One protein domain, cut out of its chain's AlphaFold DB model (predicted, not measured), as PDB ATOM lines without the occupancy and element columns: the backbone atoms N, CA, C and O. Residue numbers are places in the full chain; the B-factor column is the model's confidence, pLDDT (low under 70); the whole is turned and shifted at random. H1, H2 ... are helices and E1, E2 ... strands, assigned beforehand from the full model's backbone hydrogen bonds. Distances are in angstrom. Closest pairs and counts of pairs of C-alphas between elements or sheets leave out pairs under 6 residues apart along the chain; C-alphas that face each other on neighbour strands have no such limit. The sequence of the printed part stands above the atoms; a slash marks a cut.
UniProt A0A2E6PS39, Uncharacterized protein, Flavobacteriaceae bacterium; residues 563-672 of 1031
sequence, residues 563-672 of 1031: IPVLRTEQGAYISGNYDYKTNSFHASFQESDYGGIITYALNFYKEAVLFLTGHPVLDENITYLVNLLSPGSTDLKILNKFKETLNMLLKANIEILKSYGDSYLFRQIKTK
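Overview. This is residues 563 to 672 of the 1031 residues of an uncharacterized protein of Flavobacteriaceae bacterium (UniProt A0A2E6PS39). Three helices make a loose body, with H2 in the middle between the longest helix, H4, on one side and the shorter H3 on the other, each crossing it at a steep tilt. A small head of loops at one end of the long axis holds E1, and near the far end of H4 the chain folds back into H5, where residues 667 to 672 stick out. The printed part has 110 residues, with one named strand and five named helices in the order E1, H1, H2, H3, H4, H5, and its class is mostly helix. The whole is loose, with a radius of gyration of the C-alphas of 18.3 A, and elongated, spanning 61 by 37 by 21 A.

Along the chain. H4 holds residues 636 to 659, 34.7 A long, from C-alpha 636 at (-58.211, -104.912, 14.569) to C-alpha 659 at (-75.232, -100.100, 44.402). H2, residues 595 to 613, is 26.4 A long, and H3, residues 619 to 629, is 15.2 A long. H5, residues 664 to 671, is 10.9 A long and ends with C-alpha 671 at (-58.468, -88.443, 39.599). H1 is residues 587 to 590. The strand E1, residues 573 to 575, begins with C-alpha 573 at (-43.380, -100.991, 3.134).

Arrangement. H4 touches H2 with residues 646 to 653 alone, and H2 touches H4 with residues 605 to 612 alone. Their closest C-alphas, those of Leu 649 and Ala 608, are 6.6 A apart, and they run the same way at a steep tilt of 42 degrees. H2 touches H3, closest at the C-alphas of Ile 598 and Val 626, 6.5 A apart; they run opposite ways at a steep tilt of 48 degrees. H3 and H4 are close but not clearly touching, with the C-alphas of Leu 629 and Leu 639 closest at 6.6 A. H5 is close to H4 but not clearly touching, with the C-alphas of Phe 666 and Ile 654 closest at 7.6 A; they run opposite ways at a steep tilt of 43 degrees. H1 touches no helix, and H1 and E1 are apart. E1 pairs with no named strand, but residues 573 to 575 of E1 pair antiparallel with residues 566 to 567, and residues 578 to 579 pair antiparallel with residues 584 to 585. In H3, H4 and H5 every O i to N i+4 pair is within hydrogen-bond range, in H2 14 of 15 are, and H1 is too short for such a pair.

Size, cuts and confidence. The two C-alphas farthest apart, those of Gln 570 and Tyr 660, are 61.3 A apart. The printed part has no cut. The link from E1 to H1, 11 residues, is long. Residues 667 to 672, of which 667 to 671 belong to H5, stand free. The mean pLDDT of the printed part is 88.9, and the model's confidence is low, under 70, at residues 663 to 672.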
ATOM      1  N   ILE A 563     -51.750 -98.738  14.147       97.69
ATOM      2  CA  ILE A 563     -50.850 -97.854  13.388       97.69
ATOM      3  C   ILE A 563     -50.909 -98.243  11.899       97.69
ATOM      4  O   ILE A 563     -50.554 -99.375  11.568       97.69
ATOM      5  N   PRO A 564     -51.333 -97.348  10.986       97.62
ATOM      6  CA  PRO A 564     -51.519 -97.687   9.577       97.62
ATOM      7  C   PRO A 564     -50.190 -98.005   8.893       97.62
ATOM      8  O   PRO A 564     -49.200 -97.302   9.096       97.62
ATOM      9  N   VAL A 565     -50.192 -99.025   8.036       97.56
ATOM     10  CA  VAL A 565     -49.060 -99.340   7.161       97.56
ATOM     11  C   VAL A 565     -48.874 -98.226   6.128       97.56
ATOM     12  O   VAL A 565     -49.744 -97.967   5.294       97.56
ATOM     13  N   LEU A 566     -47.711 -97.583   6.170       96.69
ATOM     14  CA  LEU A 566     -47.250 -96.615   5.187       96.69
ATOM     15  C   LEU A 566     -46.456 -97.338   4.102       96.69
ATOM     16  O   LEU A 566     -45.552 -98.125   4.393       96.69
ATOM     17  N   ARG A 567     -46.784 -97.050   2.844       95.62
ATOM     18  CA  ARG A 567     -46.085 -97.583   1.675       95.62
ATOM     19  C   ARG A 567     -45.552 -96.440   0.820       95.62
ATOM     20  O   ARG A 567     -46.169 -95.377   0.766       95.62
ATOM     21  N   THR A 568     -44.429 -96.659   0.146       95.06
ATOM     22  CA  THR A 568     -43.955 -95.750  -0.903       95.06
ATOM     23  C   THR A 568     -44.932 -95.750  -2.082       95.06
ATOM     24  O   THR A 568     -45.804 -96.617  -2.181       95.06
ATOM     25  N   GLU A 569     -44.768 -94.816  -3.023       93.00
ATOM     26  CA  GLU A 569     -45.551 -94.800  -4.270       93.00
ATOM     27  C   GLU A 569     -45.420 -96.112  -5.067       93.00
ATOM     28  O   GLU A 569     -46.358 -96.531  -5.738       93.00
ATOM     29  N   GLN A 570     -44.288 -96.813  -4.932       94.50
ATOM     30  CA  GLN A 570     -44.031 -98.125  -5.535       94.50
ATOM     31  C   GLN A 570     -44.616 -99.299  -4.722       94.50
ATOM     32  O   GLN A 570     -44.396-100.456  -5.066       94.50
ATOM     33  N   GLY A 571     -45.335 -99.027  -3.627       90.69
ATOM     34  CA  GLY A 571     -45.958-100.036  -2.768       90.69
ATOM     35  C   GLY A 571     -45.032-100.670  -1.720       90.69
ATOM     36  O   GLY A 571     -45.484-101.552  -0.980       90.69
ATOM     37  N   ALA A 572     -43.774-100.227  -1.620       92.69
ATOM     38  CA  ALA A 572     -42.810-100.764  -0.661       92.69
ATOM     39  C   ALA A 572     -43.159-100.330   0.768       92.69
ATOM     40  O   ALA A 572     -43.468 -99.165   1.001       92.69
ATOM     41  N   TYR A 573     -43.111-101.261   1.720       95.12
ATOM     42  CA  TYR A 573     -43.380-100.991   3.134       95.12
ATOM     43  C   TYR A 573     -42.356-100.005   3.727       95.12
ATOM     44  O   TYR A 573     -41.153-100.179   3.539       95.12
ATOM     45  N   ILE A 574     -42.840 -98.989   4.450       96.25
ATOM     46  CA  ILE A 574     -42.017 -98.007   5.174       96.25
ATOM     47  C   ILE A 574     -42.108 -98.257   6.683       96.25
ATOM     48  O   ILE A 574     -41.090 -98.416   7.354       96.25
ATOM     49  N   SER A 575     -43.325 -98.250   7.228       96.69
ATOM     50  CA  SER A 575     -43.597 -98.402   8.661       96.69
ATOM     51  C   SER A 575     -45.074 -98.723   8.910       96.69
ATOM     52  O   SER A 575     -45.890 -98.621   7.995       96.69
ATOM     53  N   GLY A 576     -45.427 -99.076  10.146       96.88
ATOM     54  CA  GLY A 576     -46.805 -99.312  10.583       96.88
ATOM     55  C   GLY A 576     -47.158-100.788  10.755       96.88
ATOM     56  O   GLY A 576     -46.388-101.672  10.400       96.88
ATOM     57  N   ASN A 577     -48.327-101.053  11.333       97.62
ATOM     58  CA  ASN A 577     -48.697-102.379  11.828       97.62
ATOM     59  C   ASN A 577     -49.953-102.948  11.159       97.62
ATOM     60  O   ASN A 577     -50.020-104.160  10.976       97.62
ATOM     61  N   TYR A 578     -50.917-102.114  10.751       97.62
ATOM     62  CA  TYR A 578     -52.175-102.557  10.140       97.62
ATOM     63  C   TYR A 578     -52.360-102.063   8.708       97.62
ATOM     64  O   TYR A 578     -52.340-100.857   8.444       97.62
ATOM     65  N   ASP A 579     -52.585-102.990   7.780       96.00
ATOM     66  CA  ASP A 579     -52.933-102.660   6.403       96.00
ATOM     67  C   ASP A 579     -54.461-102.642   6.250       96.00
ATOM     68  O   ASP A 579     -55.120-103.674   6.126       96.00
ATOM     69  N   TYR A 580     -55.036-101.438   6.250       93.81
ATOM     70  CA  TYR A 580     -56.480-101.228   6.110       93.81
ATOM     71  C   TYR A 580     -57.036-101.681   4.748       93.81
ATOM     72  O   TYR A 580     -58.251-101.803   4.612       93.81
ATOM     73  N   LYS A 581     -56.188-101.928   3.735       92.38
ATOM     74  CA  LYS A 581     -56.645-102.441   2.432       92.38
ATOM     75  C   LYS A 581     -56.872-103.945   2.466       92.38
ATOM     76  O   LYS A 581     -57.834-104.422   1.872       92.38
ATOM     77  N   THR A 582     -55.986-104.683   3.130       92.12
ATOM     78  CA  THR A 582     -56.078-106.147   3.260       92.12
ATOM     79  C   THR A 582     -56.770-106.580   4.548       92.12
ATOM     80  O   THR A 582     -57.065-107.759   4.706       92.12
ATOM     81  N   ASN A 583     -57.048-105.632   5.450       91.25
ATOM     82  CA  ASN A 583     -57.631-105.864   6.767       91.25
ATOM     83  C   ASN A 583     -56.808-106.872   7.593       91.25
ATOM     84  O   ASN A 583     -57.360-107.736   8.268       91.25
ATOM     85  N   SER A 584     -55.476-106.780   7.493       93.56
ATOM     86  CA  SER A 584     -54.530-107.709   8.116       93.56
ATOM     87  C   SER A 584     -53.330-106.979   8.720       93.56
ATOM     88  O   SER A 584     -52.925-105.910   8.250       93.56
ATOM     89  N   PHE A 585     -52.722-107.573   9.748       96.56
ATOM     90  CA  PHE A 585     -51.471-107.067  10.313       96.56
ATOM     91  C   PHE A 585     -50.282-107.314   9.377       96.56
ATOM     92  O   PHE A 585     -50.232-108.306   8.652       96.56
ATOM     93  N   HIS A 586     -49.313-106.400   9.397       97.19
ATOM     94  CA  HIS A 586     -48.031-106.576   8.724       97.19
ATOM     95  C   HIS A 586     -47.178-107.627   9.453       97.19
ATOM     96  O   HIS A 586     -47.218-107.707  10.681       97.19
ATOM     97  N   ALA A 587     -46.355-108.383   8.716       96.00
ATOM     98  CA  ALA A 587     -45.550-109.488   9.253       96.00
ATOM     99  C   ALA A 587     -44.688-109.089  10.469       96.00
ATOM    100  O   ALA A 587     -44.643-109.803  11.464       96.00
ATOM    101  N   SER A 588     -44.092-107.890  10.455       95.06
ATOM    102  CA  SER A 588     -43.293-107.388  11.587       95.06
ATOM    103  C   SER A 588     -44.088-107.240  12.889       95.06
ATOM    104  O   SER A 588     -43.538-107.402  13.976       95.06
ATOM    105  N   PHE A 589     -45.380-106.913  12.801       96.69
ATOM    106  CA  PHE A 589     -46.254-106.857  13.971       96.69
ATOM    107  C   PHE A 589     -46.721-108.256  14.383       96.69
ATOM    108  O   PHE A 589     -46.819-108.532  15.574       96.69
ATOM    109  N   GLN A 590     -46.953-109.148  13.414       95.56
ATOM    110  CA  GLN A 590     -47.312-110.548  13.669       95.56
ATOM    111  C   GLN A 590     -46.240-111.289  14.483       95.56
ATOM    112  O   GLN A 590     -46.577-112.125  15.315       95.56
ATOM    113  N   GLU A 591     -44.968-110.942  14.280       94.81
ATOM    114  CA  GLU A 591     -43.816-111.492  15.008       94.81
ATOM    115  C   GLU A 591     -43.570-110.833  16.381       94.81
ATOM    116  O   GLU A 591     -42.697-111.270  17.130       94.81
ATOM    117  N   SER A 592     -44.308-109.774  16.735       94.31
ATOM    118  CA  SER A 592     -44.118-109.064  18.007       94.31
ATOM    119  C   SER A 592     -44.709-109.840  19.189       94.31
ATOM    120  O   SER A 592     -45.854-110.288  19.143       94.31
ATOM    121  N   ASP A 593     -43.962-109.937  20.292       94.62
ATOM    122  CA  ASP A 593     -44.426-110.626  21.501       94.62
ATOM    123  C   ASP A 593     -45.348-109.735  22.351       94.62
ATOM    124  O   ASP A 593     -44.911-108.832  23.069       94.62
ATOM    125  N   TYR A 594     -46.647-110.025  22.276       96.56
ATOM    126  CA  TYR A 594     -47.683-109.455  23.140       96.56
ATOM    127  C   TYR A 594     -48.314-110.499  24.073       96.56
ATOM    128  O   TYR A 594     -49.296-110.192  24.759       96.56
ATOM    129  N   GLY A 595     -47.746-111.710  24.149       95.25
ATOM    130  CA  GLY A 595     -48.317-112.834  24.893       95.25
ATOM    131  C   GLY A 595     -48.538-112.504  26.368       95.25
ATOM    132  O   GLY A 595     -49.599-112.789  26.917       95.25
ATOM    133  N   GLY A 596     -47.599-111.792  26.997       96.00
ATOM    134  CA  GLY A 596     -47.739-111.352  28.389       96.00
ATOM    135  C   GLY A 596     -48.939-110.426  28.637       96.00
ATOM    136  O   GLY A 596     -49.629-110.580  29.643       96.00
ATOM    137  N   ILE A 597     -49.229-109.492  27.721       97.44
ATOM    138  CA  ILE A 597     -50.375-108.570  27.845       97.44
ATOM    139  C   ILE A 597     -51.691-109.324  27.634       97.44
ATOM    140  O   ILE A 597     -52.647-109.099  28.377       97.44
ATOM    141  N   ILE A 598     -51.728-110.228  26.651       96.88
ATOM    142  CA  ILE A 598     -52.903-111.047  26.326       96.88
ATOM    143  C   ILE A 598     -53.244-111.973  27.498       96.88
ATOM    144  O   ILE A 598     -54.368-111.937  27.992       96.88
ATOM    145  N   THR A 599     -52.270-112.730  28.006       96.25
ATOM    146  CA  THR A 599     -52.458-113.636  29.149       96.25
ATOM    147  C   THR A 599     -52.878-112.878  30.404       96.25
ATOM    148  O   THR A 599     -53.811-113.291  31.090       96.25
ATOM    149  N   TYR A 600     -52.254-111.729  30.691       96.44
ATOM    150  CA  TYR A 600     -52.657-110.884  31.819       96.44
ATOM    151  C   TYR A 600     -54.117-110.430  31.688       96.44
ATOM    152  O   TYR A 600     -54.864-110.480  32.663       96.44
ATOM    153  N   ALA A 601     -54.551-110.038  30.486       96.56
ATOM    154  CA  ALA A 601     -55.927-109.623  30.257       96.56
ATOM    155  C   ALA A 601     -56.938-110.769  30.348       96.56
ATOM    156  O   ALA A 601     -58.006-110.590  30.937       96.56
ATOM    157  N   LEU A 602     -56.587-111.946  29.828       95.69
ATOM    158  CA  LEU A 602     -57.434-113.133  29.878       95.69
ATOM    159  C   LEU A 602     -57.593-113.695  31.293       95.69
ATOM    160  O   LEU A 602     -58.674-114.172  31.627       95.69
ATOM    161  N   ASN A 603     -56.576-113.572  32.148       95.38
ATOM    162  CA  ASN A 603     -56.677-113.982  33.549       95.38
ATOM    163  C   ASN A 603     -57.755-113.184  34.300       95.38
ATOM    164  O   ASN A 603     -58.611-113.776  34.954       95.38
ATOM    165  N   PHE A 604     -57.777-111.853  34.159       95.50
ATOM    166  CA  PHE A 604     -58.810-111.031  34.809       95.50
ATOM    167  C   PHE A 604     -60.161-111.096  34.109       95.50
ATOM    168  O   PHE A 604     -61.186-110.938  34.764       95.50
ATOM    169  N   TYR A 605     -60.183-111.371  32.804       95.19
ATOM    170  CA  TYR A 605     -61.413-111.737  32.109       95.19
ATOM    171  C   TYR A 605     -62.032-113.002  32.727       95.19
ATOM    172  O   TYR A 605     -63.183-112.956  33.152       95.19
ATOM    173  N   LYS A 606     -61.259-114.092  32.862       94.69
ATOM    174  CA  LYS A 606     -61.697-115.353  33.487       94.69
ATOM    175  C   LYS A 606     -62.231-115.124  34.899       94.69
ATOM    176  O   LYS A 606     -63.302-115.617  35.237       94.69
ATOM    177  N   GLU A 607     -61.494-114.363  35.702       94.81
ATOM    178  CA  GLU A 607     -61.855-114.071  37.090       94.81
ATOM    179  C   GLU A 607     -63.137-113.229  37.198       94.81
ATOM    180  O   GLU A 607     -64.020-113.551  37.989       94.81
ATOM    181  N   ALA A 608     -63.290-112.202  36.357       94.00
ATOM    182  CA  ALA A 608     -64.486-111.364  36.337       94.00
ATOM    183  C   ALA A 608     -65.731-112.104  35.841       94.00
ATOM    184  O   ALA A 608     -66.818-111.888  36.370       94.00
ATOM    185  N   VAL A 609     -65.578-112.984  34.848       89.88
ATOM    186  CA  VAL A 609     -66.665-113.838  34.355       89.88
ATOM    187  C   VAL A 609     -67.119-114.804  35.445       89.88
ATOM    188  O   VAL A 609     -68.314-114.854  35.737       89.88
ATOM    189  N   LEU A 610     -66.181-115.503  36.094       92.38
ATOM    190  CA  LEU A 610     -66.483-116.394  37.215       92.38
ATOM    191  C   LEU A 610     -67.224-115.649  38.327       92.38
ATOM    192  O   LEU A 610     -68.250-116.126  38.800       92.38
ATOM    193  N   PHE A 611     -66.733-114.470  38.710       93.00
ATOM    194  CA  PHE A 611     -67.331-113.658  39.764       93.00
ATOM    195  C   PHE A 611     -68.765-113.209  39.431       93.00
ATOM    196  O   PHE A 611     -69.658-113.297  40.264       93.00
ATOM    197  N   LEU A 612     -69.020-112.751  38.206       88.00
ATOM    198  CA  LEU A 612     -70.341-112.224  37.843       88.00
ATOM    199  C   LEU A 612     -71.370-113.317  37.548       88.00
ATOM    200  O   LEU A 612     -72.554-113.113  37.798       88.00
ATOM    201  N   THR A 613     -70.936-114.455  37.001       84.56
ATOM    202  CA  THR A 613     -71.845-115.503  36.498       84.56
ATOM    203  C   THR A 613     -71.903-116.743  37.378       84.56
ATOM    204  O   THR A 613     -72.828-117.535  37.247       84.56
ATOM    205  N   GLY A 614     -70.919-116.943  38.256       84.94
ATOM    206  CA  GLY A 614     -70.765-118.185  39.008       84.94
ATOM    207  C   GLY A 614     -70.264-119.365  38.169       84.94
ATOM    208  O   GLY A 614     -70.149-120.461  38.709       84.94
ATOM    209  N   HIS A 615     -69.936-119.172  36.887       85.25
ATOM    210  CA  HIS A 615     -69.447-120.233  36.012       85.25
ATOM    211  C   HIS A 615     -67.981-119.998  35.616       85.25
ATOM    212  O   HIS A 615     -67.644-118.930  35.092       85.25
ATOM    213  N   PRO A 616     -67.077-120.971  35.841       88.31
ATOM    214  CA  PRO A 616     -65.689-120.833  35.430       88.31
ATOM    215  C   PRO A 616     -65.567-120.860  33.903       88.31
ATOM    216  O   PRO A 616     -66.199-121.668  33.224       88.31
ATOM    217  N   VAL A 617     -64.695-120.010  33.355       85.75
ATOM    218  CA  VAL A 617     -64.304-120.116  31.943       85.75
ATOM    219  C   VAL A 617     -63.389-121.328  31.783       85.75
ATOM    220  O   VAL A 617     -62.356-121.406  32.452       85.75
ATOM    221  N   LEU A 618     -63.774-122.249  30.897       87.12
ATOM    222  CA  LEU A 618     -63.006-123.452  30.566       87.12
ATOM    223  C   LEU A 618     -61.598-123.100  30.052       87.12
ATOM    224  O   LEU A 618     -61.400-122.079  29.390       87.12
ATOM    225  N   ASP A 619     -60.604-123.938  30.331       88.94
ATOM    226  CA  ASP A 619     -59.220-123.642  29.941       88.94
ATOM    227  C   ASP A 619     -59.003-123.777  28.422       88.94
ATOM    228  O   ASP A 619     -58.181-123.053  27.848       88.94
ATOM    229  N   GLU A 620     -59.795-124.607  27.732       86.12
ATOM    230  CA  GLU A 620     -59.824-124.682  26.266       86.12
ATOM    231  C   GLU A 620     -60.276-123.350  25.659       86.12
ATOM    232  O   GLU A 620     -59.684-122.854  24.698       86.12
ATOM    233  N   ASN A 621     -61.281-122.729  26.278       83.69
ATOM    234  CA  ASN A 621     -61.822-121.434  25.888       83.69
ATOM    235  C   ASN A 621     -60.781-120.320  26.057       83.69
ATOM    236  O   ASN A 621     -60.648-119.454  25.191       83.69
ATOM    237  N   ILE A 622     -59.998-120.357  27.139       90.25
ATOM    238  CA  ILE A 622     -58.880-119.428  27.347       90.25
ATOM    239  C   ILE A 622     -57.771-119.665  26.322       90.25
ATOM    240  O   ILE A 622     -57.292-118.707  25.720       90.25
ATOM    241  N   THR A 623     -57.395-120.919  26.072       90.62
ATOM    242  CA  THR A 623     -56.376-121.271  25.070       90.62
ATOM    243  C   THR A 623     -56.781-120.792  23.674       90.62
ATOM    244  O   THR A 623     -55.975-120.201  22.953       90.62
ATOM    245  N   TYR A 624     -58.054-120.974  23.311       87.25
ATOM    246  CA  TYR A 624     -58.619-120.448  22.073       87.25
ATOM    247  C   TYR A 624     -58.526-118.919  22.012       87.25
ATOM    248  O   TYR A 624     -58.053-118.380  21.014       87.25
ATOM    249  N   LEU A 625     -58.892-118.211  23.087       89.12
ATOM    250  CA  LEU A 625     -58.789-116.750  23.155       89.12
ATOM    251  C   LEU A 625     -57.337-116.244  23.083       89.12
ATOM    252  O   LEU A 625     -57.092-115.227  22.438       89.12
ATOM    253  N   VAL A 626     -56.362-116.939  23.680       94.06
ATOM    254  CA  VAL A 626     -54.929-116.597  23.545       94.06
ATOM    255  C   VAL A 626     -54.517-116.652  22.077       94.06
ATOM    256  O   VAL A 626     -53.947-115.694  21.548       94.06
ATOM    257  N   ASN A 627     -54.852-117.755  21.406       90.44
ATOM    258  CA  ASN A 627     -54.557-117.930  19.990       90.44
ATOM    259  C   ASN A 627     -55.301-116.904  19.143       90.44
ATOM    260  O   ASN A 627     -54.744-116.410  18.179       90.44
ATOM    261  N   LEU A 628     -56.526-116.536  19.502       89.56
ATOM    262  CA  LEU A 628     -57.343-115.590  18.755       89.56
ATOM    263  C   LEU A 628     -56.877-114.135  18.891       89.56
ATOM    264  O   LEU A 628     -57.036-113.353  17.961       89.56
ATOM    265  N   LEU A 629     -56.352-113.751  20.054       94.06
ATOM    266  CA  LEU A 629     -55.895-112.387  20.339       94.06
ATOM    267  C   LEU A 629     -54.429-112.164  19.955       94.06
ATOM    268  O   LEU A 629     -53.928-111.048  20.082       94.06
ATOM    269  N   SER A 630     -53.738-113.209  19.499       95.19
ATOM    270  CA  SER A 630     -52.341-113.125  19.085       95.19
ATOM    271  C   SER A 630     -52.180-112.330  17.778       95.19
ATOM    272  O   SER A 630     -52.994-112.474  16.864       95.19
ATOM    273  N   PRO A 631     -51.110-111.523  17.627       95.06
ATOM    274  CA  PRO A 631     -50.894-110.704  16.431       95.06
ATOM    275  C   PRO A 631     -50.925-111.472  15.099       95.06
ATOM    276  O   PRO A 631     -51.339-110.912  14.087       95.06
ATOM    277  N   GLY A 632     -50.498-112.740  15.085       91.31
ATOM    278  CA  GLY A 632     -50.425-113.571  13.875       91.31
ATOM    279  C   GLY A 632     -51.768-114.074  13.331       91.31
ATOM    280  O   GLY A 632     -51.835-114.502  12.183       91.31
ATOM    281  N   SER A 633     -52.827-114.019  14.130       87.44
ATOM    282  CA  SER A 633     -54.118-114.688  13.885       87.44
ATOM    283  C   SER A 633     -55.321-113.759  14.048       87.44
ATOM    284  O   SER A 633     -56.431-114.125  13.668       87.44
ATOM    285  N   THR A 634     -55.113-112.574  14.621       90.94
ATOM    286  CA  THR A 634     -56.175-111.628  14.966       90.94
ATOM    287  C   THR A 634     -56.358-110.529  13.914       90.94
ATOM    288  O   THR A 634     -55.543-110.365  13.005       90.94
ATOM    289  N   ASP A 635     -57.420-109.735  14.057       91.81
ATOM    290  CA  ASP A 635     -57.639-108.495  13.307       91.81
ATOM    291  C   ASP A 635     -57.973-107.328  14.258       91.81
ATOM    292  O   ASP A 635     -58.222-107.506  15.455       91.81
ATOM    293  N   LEU A 636     -57.968-106.095  13.741       93.06
ATOM    294  CA  LEU A 636     -58.211-104.912  14.569       93.06
ATOM    295  C   LEU A 636     -59.643-104.874  15.145       93.06
ATOM    296  O   LEU A 636     -59.868-104.262  16.193       93.06
ATOM    297  N   LYS A 637     -60.614-105.519  14.487       91.50
ATOM    298  CA  LYS A 637     -62.010-105.574  14.937       91.50
ATOM    299  C   LYS A 637     -62.130-106.455  16.185       91.50
ATOM    300  O   LYS A 637     -62.720-106.018  17.171       91.50
ATOM    301  N   ILE A 638     -61.506-107.633  16.175       89.12
ATOM    302  CA  ILE A 638     -61.472-108.579  17.298       89.12
ATOM    303  C   ILE A 638     -60.793-107.942  18.518       89.12
ATOM    304  O   ILE A 638     -61.348-107.977  19.619       89.12
ATOM    305  N   LEU A 639     -59.641-107.285  18.326       94.44
ATOM    306  CA  LEU A 639     -58.932-106.604  19.417       94.44
ATOM    307  C   LEU A 639     -59.788-105.513  20.076       94.44
ATOM    308  O   LEU A 639     -59.884-105.449  21.305       94.44
ATOM    309  N   ASN A 640     -60.447-104.673  19.275       93.56
ATOM    310  CA  ASN A 640     -61.321-103.628  19.807       93.56
ATOM    311  C   ASN A 640     -62.538-104.210  20.535       93.56
ATOM    312  O   ASN A 640     -62.880-103.726  21.613       93.56
ATOM    313  N   LYS A 641     -63.138-105.286  20.015       88.38
ATOM    314  CA  LYS A 641     -64.274-105.951  20.664       88.38
ATOM    315  C   LYS A 641     -63.892-106.578  22.008       88.38
ATOM    316  O   LYS A 641     -64.628-106.449  22.988       88.38
ATOM    317  N   PHE A 642     -62.724-107.214  22.102       93.00
ATOM    318  CA  PHE A 642     -62.239-107.744  23.379       93.00
ATOM    319  C   PHE A 642     -61.937-106.622  24.383       93.00
ATOM    320  O   PHE A 642     -62.331-106.704  25.547       93.00
ATOM    321  N   LYS A 643     -61.337-105.512  23.932       95.25
ATOM    322  CA  LYS A 643     -61.155-104.305  24.755       95.25
ATOM    323  C   LYS A 643     -62.489-103.756  25.281       95.25
ATOM    324  O   LYS A 643     -62.575-103.379  26.448       95.25
ATOM    325  N   GLU A 644     -63.518-103.676  24.440       90.94
ATOM    326  CA  GLU A 644     -64.869-103.276  24.861       90.94
ATOM    327  C   GLU A 644     -65.420-104.226  25.926       90.94
ATOM    328  O   GLU A 644     -65.934-103.766  26.943       90.94
ATOM    329  N   THR A 645     -65.211-105.531  25.754       88.31
ATOM    330  CA  THR A 645     -65.622-106.565  26.716       88.31
ATOM    331  C   THR A 645     -64.955-106.381  28.081       88.31
ATOM    332  O   THR A 645     -65.645-106.381  29.100       88.31
ATOM    333  N   LEU A 646     -63.645-106.115  28.127       93.94
ATOM    334  CA  LEU A 646     -62.947-105.788  29.380       93.94
ATOM    335  C   LEU A 646     -63.533-104.540  30.061       93.94
ATOM    336  O   LEU A 646     -63.686-104.512  31.281       93.94
ATOM    337  N   ASN A 647     -63.889-103.513  29.284       92.69
ATOM    338  CA  ASN A 647     -64.503-102.298  29.822       92.69
ATOM    339  C   ASN A 647     -65.929-102.535  30.337       92.69
ATOM    340  O   ASN A 647     -66.310-101.931  31.339       92.69
ATOM    341  N   MET A 648     -66.703-103.411  29.690       88.38
ATOM    342  CA  MET A 648     -68.027-103.818  30.170       88.38
ATOM    343  C   MET A 648     -67.928-104.576  31.496       88.38
ATOM    344  O   MET A 648     -68.630-104.224  32.441       88.38
ATOM    345  N   LEU A 649     -67.009-105.541  31.605       90.19
ATOM    346  CA  LEU A 649     -66.762-106.280  32.849       90.19
ATOM    347  C   LEU A 649     -66.317-105.352  33.986       90.19
ATOM    348  O   LEU A 649     -66.823-105.450  35.104       90.19
ATOM    349  N   LEU A 650     -65.413-104.411  33.697       93.81
ATOM    350  CA  LEU A 650     -65.001-103.384  34.653       93.81
ATOM    351  C   LEU A 650     -66.193-102.529  35.103       93.81
ATOM    352  O   LEU A 650     -66.366-102.293  36.296       93.81
ATOM    353  N   LYS A 651     -67.034-102.080  34.162       90.19
ATOM    354  CA  LYS A 651     -68.232-101.290  34.463       90.19
ATOM    355  C   LYS A 651     -69.206-102.071  35.348       90.19
ATOM    356  O   LYS A 651     -69.643-101.513  36.346       90.19
ATOM    357  N   ALA A 652     -69.493-103.333  35.033       87.00
ATOM    358  CA  ALA A 652     -70.396-104.181  35.813       87.00
ATOM    359  C   ALA A 652     -69.916-104.355  37.266       87.00
ATOM    360  O   ALA A 652     -70.677-104.113  38.200       87.00
ATOM    361  N   ASN A 653     -68.631-104.664  37.473       90.12
ATOM    362  CA  ASN A 653     -68.054-104.774  38.818       90.12
ATOM    363  C   ASN A 653     -68.083-103.434  39.585       90.12
ATOM    364  O   ASN A 653     -68.334-103.403  40.789       90.12
ATOM    365  N   ILE A 654     -67.870-102.309  38.892       89.69
ATOM    366  CA  ILE A 654     -67.996-100.972  39.491       89.69
ATOM    367  C   ILE A 654     -69.447-100.665  39.884       89.69
ATOM    368  O   ILE A 654     -69.656-100.031  40.918       89.69
ATOM    369  N   GLU A 655     -70.440-101.058  39.082       86.25
ATOM    370  CA  GLU A 655     -71.855-100.855  39.425       86.25
ATOM    371  C   GLU A 655     -72.252-101.655  40.670       86.25
ATOM    372  O   GLU A 655     -72.907-101.087  41.539       86.25
ATOM    373  N   ILE A 656     -71.730-102.879  40.846       86.75
ATOM    374  CA  ILE A 656     -71.887-103.630  42.104       86.75
ATOM    375  C   ILE A 656     -71.369-102.801  43.285       86.75
ATOM    376  O   ILE A 656     -72.096-102.581  44.239       86.75
ATOM    377  N   LEU A 657     -70.158-102.239  43.236       87.94
ATOM    378  CA  LEU A 657     -69.676-101.387  44.340       87.94
ATOM    379  C   LEU A 657     -70.548-100.132  44.552       87.94
ATOM    380  O   LEU A 657     -70.760 -99.682  45.681       87.94
ATOM    381  N   LYS A 658     -71.065 -99.536  43.473       86.06
ATOM    382  CA  LYS A 658     -71.910 -98.339  43.559       86.06
ATOM    383  C   LYS A 658     -73.272 -98.621  44.184       86.06
ATOM    384  O   LYS A 658     -73.725 -97.774  44.956       86.06
ATOM    385  N   SER A 659     -73.904 -99.754  43.879       81.75
ATOM    386  CA  SER A 659     -75.232-100.100  44.402       81.75
ATOM    387  C   SER A 659     -75.237-100.237  45.931       81.75
ATOM    388  O   SER A 659     -76.225 -99.901  46.582       81.75
ATOM    389  N   TYR A 660     -74.085-100.558  46.529       78.50
ATOM    390  CA  TYR A 660     -73.880-100.593  47.984       78.50
ATOM    391  C   TYR A 660     -73.388 -99.273  48.612       78.50
ATOM    392  O   TYR A 660     -73.111 -99.204  49.817       78.50
ATOM    393  N   GLY A 661     -73.329 -98.194  47.823       77.94
ATOM    394  CA  GLY A 661     -72.957 -96.849  48.267       77.94
ATOM    395  C   GLY A 661     -71.459 -96.531  48.187       77.94
ATOM    396  O   GLY A 661     -71.056 -95.420  48.550       77.94
ATOM    397  N   ASP A 662     -70.627 -97.432  47.656       77.50
ATOM    398  CA  ASP A 662     -69.167 -97.286  47.588       77.50
ATOM    399  C   ASP A 662     -68.690 -96.576  46.307       77.50
ATOM    400  O   ASP A 662     -67.774 -96.986  45.597       77.50
ATOM    401  N   SER A 663     -69.264 -95.400  46.040       66.75
ATOM    402  CA  SER A 663     -68.915 -94.550  44.884       66.75
ATOM    403  C   SER A 663     -67.495 -93.943  44.924       66.75
ATOM    404  O   SER A 663     -67.067 -93.278  43.974       66.75
ATOM    405  N   TYR A 664     -66.742 -94.142  46.013       64.12
ATOM    406  CA  TYR A 664     -65.441 -93.505  46.241       64.12
ATOM    407  C   TYR A 664     -64.320 -94.057  45.345       64.12
ATOM    408  O   TYR A 664     -63.490 -93.280  44.866       64.12
ATOM    409  N   LEU A 665     -64.328 -95.363  45.052       59.56
ATOM    410  CA  LEU A 665     -63.344 -96.004  44.167       59.56
ATOM    411  C   LEU A 665     -63.343 -95.358  42.775       59.56
ATOM    412  O   LEU A 665     -62.289 -95.023  42.238       59.56
ATOM    413  N   PHE A 666     -64.529 -95.029  42.258       57.03
ATOM    414  CA  PHE A 666     -64.688 -94.343  40.976       57.03
ATOM    415  C   PHE A 666     -64.020 -92.960  40.940       57.03
ATOM    416  O   PHE A 666     -63.481 -92.552  39.908       57.03
ATOM    417  N   ARG A 667     -64.020 -92.219  42.060       59.81
ATOM    418  CA  ARG A 667     -63.341 -90.915  42.131       59.81
ATOM    419  C   ARG A 667     -61.827 -91.069  42.134       59.81
ATOM    420  O   ARG A 667     -61.172 -90.291  41.446       59.81
ATOM    421  N   GLN A 668     -61.271 -92.038  42.863       59.88
ATOM    422  CA  GLN A 668     -59.819 -92.256  42.897       59.88
ATOM    423  C   GLN A 668     -59.279 -92.727  41.544       59.88
ATOM    424  O   GLN A 668     -58.319 -92.136  41.049       59.88
ATOM    425  N   ILE A 669     -59.971 -93.677  40.910       58.22
ATOM    426  CA  ILE A 669     -59.663 -94.174  39.563       58.22
ATOM    427  C   ILE A 669     -59.619 -93.021  38.545       58.22
ATOM    428  O   ILE A 669     -58.665 -92.881  37.783       58.22
ATOM    429  N   LYS A 670     -60.603 -92.110  38.579       59.03
ATOM    430  CA  LYS A 670     -60.629 -90.953  37.667       59.03
ATOM    431  C   LYS A 670     -59.577 -89.883  37.956       59.03
ATOM    432  O   LYS A 670     -59.207 -89.164  37.031       59.03
ATOM    433  N   THR A 671     -59.175 -89.680  39.215       53.09
ATOM    434  CA  THR A 671     -58.468 -88.443  39.599       53.09
ATOM    435  C   THR A 671     -56.952 -88.548  39.668       53.09
ATOM    436  O   THR A 671     -56.313 -87.512  39.486       53.09
ATOM    437  N   LYS A 672     -56.333 -89.723  39.869       47.28
ATOM    438  CA  LYS A 672     -54.859 -89.821  39.888       47.28
ATOM    439  C   LYS A 672     -54.335 -91.191  39.463       47.28
ATOM    440  O   LYS A 672     -54.543 -92.179  40.149       47.28
TER     441      LYS A 672